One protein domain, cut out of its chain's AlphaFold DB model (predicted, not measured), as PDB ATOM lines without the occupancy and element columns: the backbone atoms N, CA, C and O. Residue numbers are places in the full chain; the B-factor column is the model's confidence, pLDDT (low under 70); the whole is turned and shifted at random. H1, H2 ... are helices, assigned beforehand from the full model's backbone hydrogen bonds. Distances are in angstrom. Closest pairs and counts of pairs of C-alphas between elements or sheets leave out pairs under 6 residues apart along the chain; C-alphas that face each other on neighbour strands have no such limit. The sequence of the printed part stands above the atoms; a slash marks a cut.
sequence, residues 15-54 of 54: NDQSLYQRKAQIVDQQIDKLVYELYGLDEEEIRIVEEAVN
ATOM      1  N   ASN A  15       1.954  10.894   5.606       64.50
ATOM      2  CA  ASN A  15       1.007  11.886   5.084       64.50
ATOM      3  C   ASN A  15       0.963  11.945   3.549       64.50
ATOM      4  O   ASN A  15      -0.128  11.987   2.976       64.50
ATOM      5  N   ASP A  16       2.113  11.916   2.877       66.19
ATOM      6  CA  ASP A  16       2.164  11.965   1.414       66.19
ATOM      7  C   ASP A  16       1.644  10.655   0.820       66.19
ATOM      8  O   ASP A  16       0.902  10.667  -0.165       66.19
ATOM      9  N   GLN A  17       1.928   9.527   1.477       69.69
ATOM     10  CA  GLN A  17       1.383   8.226   1.095       69.69
ATOM     11  C   GLN A  17      -0.147   8.222   1.078       69.69
ATOM     12  O   GLN A  17      -0.736   7.756   0.104       69.69
ATOM     13  N   SER A  18      -0.800   8.806   2.090       77.38
ATOM     14  CA  SER A  18      -2.268   8.881   2.141       77.38
ATOM     15  C   SER A  18      -2.864   9.681   0.972       77.38
ATOM     16  O   SER A  18      -3.869   9.283   0.373       77.38
ATOM     17  N   LEU A  19      -2.210  10.784   0.586       80.44
ATOM     18  CA  LEU A  19      -2.633  11.629  -0.530       80.44
ATOM     19  C   LEU A  19      -2.482  10.898  -1.865       80.44
ATOM     20  O   LEU A  19      -3.391  10.943  -2.698       80.44
ATOM     21  N   TYR A  20      -1.354  10.217  -2.075       79.75
ATOM     22  CA  TYR A  20      -1.125   9.434  -3.288       79.75
ATOM     23  C   TYR A  20      -2.029   8.202  -3.362       79.75
ATOM     24  O   TYR A  20      -2.536   7.903  -4.440       79.75
ATOM     25  N   GLN A  21      -2.310   7.541  -2.237       79.62
ATOM     26  CA  GLN A  21      -3.234   6.409  -2.175       79.62
ATOM     27  C   GLN A  21      -4.657   6.828  -2.550       79.62
ATOM     28  O   GLN A  21      -5.292   6.173  -3.374       79.62
ATOM     29  N   ARG A  22      -5.138   7.964  -2.031       84.69
ATOM     30  CA  ARG A  22      -6.458   8.493  -2.399       84.69
ATOM     31  C   ARG A  22      -6.532   8.871  -3.877       84.69
ATOM     32  O   ARG A  22      -7.536   8.603  -4.531       84.69
ATOM     33  N   LYS A  23      -5.472   9.476  -4.422       85.50
ATOM     34  CA  LYS A  23      -5.389   9.772  -5.861       85.50
ATOM     35  C   LYS A  23      -5.410   8.496  -6.700       85.50
ATOM     36  O   LYS A  23      -6.115   8.464  -7.699       85.50
ATOM     37  N   ALA A  24      -4.683   7.460  -6.284       84.50
ATOM     38  CA  ALA A  24      -4.678   6.170  -6.966       84.50
ATOM     39  C   ALA A  24      -6.076   5.536  -6.972       84.50
ATOM     40  O   ALA A  24      -6.543   5.141  -8.029       84.50
ATOM     41  N   GLN A  25      -6.788   5.549  -5.841       87.38
ATOM     42  CA  GLN A  25      -8.168   5.051  -5.757       87.38
ATOM     43  C   GLN A  25      -9.123   5.789  -6.705       87.38
ATOM     44  O   GLN A  25      -9.946   5.167  -7.366       87.38
ATOM     45  N   ILE A  26      -8.998   7.116  -6.801       89.44
ATOM     46  CA  ILE A  26      -9.812   7.931  -7.715       89.44
ATOM     47  C   ILE A  26      -9.515   7.590  -9.183       89.44
ATOM     48  O   ILE A  26     -10.414   7.627 -10.020       89.44
ATOM     49  N   VAL A  27      -8.254   7.308  -9.516       90.88
ATOM     50  CA  VAL A  27      -7.861   6.910 -10.874       90.88
ATOM     51  C   VAL A  27      -8.349   5.497 -11.186       90.88
ATOM     52  O   VAL A  27      -8.909   5.303 -12.259       90.88
ATOM     53  N   ASP A  28      -8.218   4.553 -10.255       89.44
ATOM     54  CA  ASP A  28      -8.716   3.180 -10.410       89.44
ATOM     55  C   ASP A  28     -10.227   3.183 -10.710       89.44
ATOM     56  O   ASP A  28     -10.648   2.645 -11.729       89.44
ATOM     57  N   GLN A  29     -11.028   3.931  -9.942       90.00
ATOM     58  CA  GLN A  29     -12.475   4.060 -10.190       90.00
ATOM     59  C   GLN A  29     -12.813   4.660 -11.564       90.00
ATOM     60  O   GLN A  29     -13.809   4.295 -12.188       90.00
ATOM     61  N   GLN A  30     -12.004   5.609 -12.049       93.75
ATOM     62  CA  GLN A  30     -12.187   6.172 -13.390       93.75
ATOM     63  C   GLN A  30     -11.855   5.156 -14.484       93.75
ATOM     64  O   GLN A  30     -12.524   5.145 -15.515       93.75
ATOM     65  N   ILE A  31     -10.841   4.318 -14.264       94.44
ATOM     66  CA  ILE A  31     -10.486   3.236 -15.183       94.44
ATOM     67  C   ILE A  31     -11.629   2.226 -15.249       94.44
ATOM     68  O   ILE A  31     -12.062   1.907 -16.354       94.44
ATOM     69  N   ASP A  32     -12.166   1.795 -14.108       91.81
ATOM     70  CA  ASP A  32     -13.268   0.827 -14.059       91.81
ATOM     71  C   ASP A  32     -14.484   1.338 -14.846       91.81
ATOM     72  O   ASP A  32     -15.001   0.650 -15.725       91.81
ATOM     73  N   LYS A  33     -14.856   2.610 -14.646       92.00
ATOM     74  CA  LYS A  33     -15.939   3.260 -15.397       92.00
ATOM     75  C   LYS A  33     -15.694   3.276 -16.908       92.00
ATOM     76  O   LYS A  33     -16.604   2.975 -17.675       92.00
ATOM     77  N   LEU A  34     -14.481   3.619 -17.343       95.88
ATOM     78  CA  LEU A  34     -14.123   3.626 -18.765       95.88
ATOM     79  C   LEU A  34     -14.146   2.220 -19.369       95.88
ATOM     80  O   LEU A  34     -14.529   2.058 -20.523       95.88
ATOM     81  N   VAL A  35     -13.743   1.207 -18.603       95.06
ATOM     82  CA  VAL A  35     -13.816  -0.193 -19.022       95.06
ATOM     83  C   VAL A  35     -15.276  -0.613 -19.184       95.06
ATOM     84  O   VAL A  35     -15.624  -1.172 -20.222       95.06
ATOM     85  N   TYR A  36     -16.146  -0.290 -18.225       95.12
ATOM     86  CA  TYR A  36     -17.581  -0.571 -18.335       95.12
ATOM     87  C   TYR A  36     -18.207   0.112 -19.552       95.12
ATOM     88  O   TYR A  36     -18.918  -0.535 -20.318       95.12
ATOM     89  N   GLU A  37     -17.875   1.381 -19.792       95.56
ATOM     90  CA  GLU A  37     -18.330   2.121 -20.974       95.56
ATOM     91  C   GLU A  37     -17.810   1.510 -22.285       95.56
ATOM     92  O   GLU A  37     -18.559   1.421 -23.257       95.56
ATOM     93  N   LEU A  38     -16.553   1.056 -22.323       97.00
ATOM     94  CA  LEU A  38     -15.945   0.444 -23.508       97.00
ATOM     95  C   LEU A  38     -16.636  -0.867 -23.900       97.00
ATOM     96  O   LEU A  38     -16.804  -1.142 -25.088       97.00
ATOM     97  N   TYR A  39     -17.013  -1.673 -22.909       96.06
ATOM     98  CA  TYR A  39     -17.710  -2.938 -23.130       96.06
ATOM     99  C   TYR A  39     -19.237  -2.786 -23.167       96.06
ATOM    100  O   TYR A  39     -19.925  -3.747 -23.503       96.06
ATOM    101  N   GLY A  40     -19.758  -1.587 -22.893       95.69
ATOM    102  CA  GLY A  40     -21.185  -1.285 -22.938       95.69
ATOM    103  C   GLY A  40     -21.992  -1.979 -21.844       95.69
ATOM    104  O   GLY A  40     -23.134  -2.344 -22.108       95.69
ATOM    105  N   LEU A  41     -21.400  -2.174 -20.661       96.50
ATOM    106  CA  LEU A  41     -22.068  -2.865 -19.559       96.50
ATOM    107  C   LEU A  41     -23.220  -2.034 -19.000       96.50
ATOM    108  O   LEU A  41     -23.105  -0.812 -18.842       96.50
ATOM    109  N   ASP A  42     -24.295  -2.718 -18.629       96.00
ATOM    110  CA  ASP A  42     -25.372  -2.134 -17.836       96.00
ATOM    111  C   ASP A  42     -25.129  -2.254 -16.318       96.00
ATOM    112  O   ASP A  42     -24.149  -2.830 -15.842       96.00
ATOM    113  N   GLU A  43     -26.023  -1.664 -15.520       94.50
ATOM    114  CA  GLU A  43     -25.892  -1.661 -14.059       94.50
ATOM    115  C   GLU A  43     -25.944  -3.062 -13.431       94.50
ATOM    116  O   GLU A  43     -25.409  -3.259 -12.342       94.50
ATOM    117  N   GLU A  44     -26.622  -4.026 -14.055       96.44
ATOM    118  CA  GLU A  44     -26.696  -5.398 -13.551       96.44
ATOM    119  C   GLU A  44     -25.388  -6.137 -13.812       96.44
ATOM    120  O   GLU A  44     -24.843  -6.761 -12.899       96.44
ATOM    121  N   GLU A  45     -24.839  -5.991 -15.012       95.56
ATOM    122  CA  GLU A  45     -23.552  -6.565 -15.389       95.56
ATOM    123  C   GLU A  45     -22.404  -5.985 -14.553       95.56
ATOM    124  O   GLU A  45     -21.546  -6.737 -14.087       95.56
ATOM    125  N   ILE A  46     -22.418  -4.674 -14.286       94.12
ATOM    126  CA  ILE A  46     -21.440  -4.029 -13.394       94.12
ATOM    127  C   ILE A  46     -21.514  -4.633 -11.991       94.12
ATOM    128  O   ILE A  46     -20.481  -5.020 -11.446       94.12
ATOM    129  N   ARG A  47     -22.720  -4.782 -11.419       94.31
ATOM    130  CA  ARG A  47     -22.896  -5.391 -10.089       94.31
ATOM    131  C   ARG A  47     -22.318  -6.801 -10.028       94.31
ATOM    132  O   ARG A  47     -21.616  -7.121  -9.077       94.31
ATOM    133  N   ILE A  48     -22.568  -7.624 -11.048       94.69
ATOM    134  CA  ILE A  48     -22.034  -8.993 -11.116       94.69
ATOM    135  C   ILE A  48     -20.498  -8.980 -11.129       94.69
ATOM    136  O   ILE A  48     -19.869  -9.785 -10.442       94.69
ATOM    137  N   VAL A  49     -19.885  -8.072 -11.894       90.75
ATOM    138  CA  VAL A  49     -18.421  -7.934 -11.953       90.75
ATOM    139  C   VAL A  49     -17.853  -7.476 -10.609       90.75
ATOM    140  O   VAL A  49     -16.861  -8.039 -10.151       90.75
ATOM    141  N   GLU A  50     -18.474  -6.495  -9.956       90.31
ATOM    142  CA  GLU A  50     -18.041  -6.011  -8.642       90.31
ATOM    143  C   GLU A  50     -18.201  -7.084  -7.552       90.31
ATOM    144  O   GLU A  50     -17.307  -7.261  -6.727       90.31
ATOM    145  N   GLU A  51     -19.291  -7.854  -7.556       93.12
ATOM    146  CA  GLU A  51     -19.502  -8.968  -6.620       93.12
ATOM    147  C   GLU A  51     -18.509 -10.118  -6.832       93.12
ATOM    148  O   GLU A  51     -18.103 -10.754  -5.864       93.12
ATOM    149  N   ALA A  52     -18.086 -10.375  -8.072       88.81
ATOM    150  CA  ALA A  52     -17.121 -11.429  -8.385       88.81
ATOM    151  C   ALA A  52     -15.670 -11.085  -7.993       88.81
ATOM    152  O   ALA A  52     -14.830 -11.985  -7.920       88.81
ATOM    153  N   VAL A  53     -15.358  -9.800  -7.796       77.38
ATOM    154  CA  VAL A  53     -14.010  -9.298  -7.462       77.38
ATOM    155  C   VAL A  53     -13.850  -9.006  -5.958       77.38
ATOM    156  O   VAL A  53     -12.714  -8.901  -5.486       77.38
ATOM    157  N   ASN A  54     -14.957  -8.906  -5.208       57.38
ATOM    158  CA  ASN A  54     -14.982  -8.772  -3.741       57.38
ATOM    159  C   ASN A  54     -14.751 -10.108  -3.014       57.38
ATOM    160  O   ASN A  54     -14.138 -10.063  -1.921       57.38
TER     161      ASN A  54
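AT A GLANCE: This is residues 15 to 54 of the 54 residues of an uncharacterized protein of Leptospira borgpetersenii str. 200701203 (UniProt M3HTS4). One long helix, H1, meets a short helix, H2, near its far end, and the chain folds back there to make an open, lopsided V. The first part of H1, residues 15 to 31, sticks out free of the rest. The printed part has 40 residues with two named helices, H1 then H2, and no named strand, and the class is all helix. It is loose, with a radius of gyration of the C-alphas of 12.8 A, and flat, spanning 37 by 21 by 11 A.

HOW THE PARTS SIT: H1, residues 15 to 39, and H2, residues 43 to 53, are close but not clearly touching, with 1 pair of C-alphas within 8 A. The closest C-alphas, those of Tyr 36 and Ile 46, are 7.2 A apart. The helices run opposite ways at a steep tilt of 50 degrees. In H1 and H2 every O i to N i+4 pair is within hydrogen-bond range.

IN THESE COORDINATES: H1 measures 37.0 A from C-alpha 15 at (1.007, 11.886, 5.084) to C-alpha 39 at (-17.710, -2.938, -23.130). H2 measures 15.6 A and ends with C-alpha 53 at (-14.010, -9.298, -7.462).

THE WHOLE: The C-alphas of Asn 15 and Gly 40, the two farthest apart, are 38.1 A apart. The printed part has no cut, and the link from H1 to H2 is tight. Residues 15 to 17 and residue 54 have pLDDT under 70.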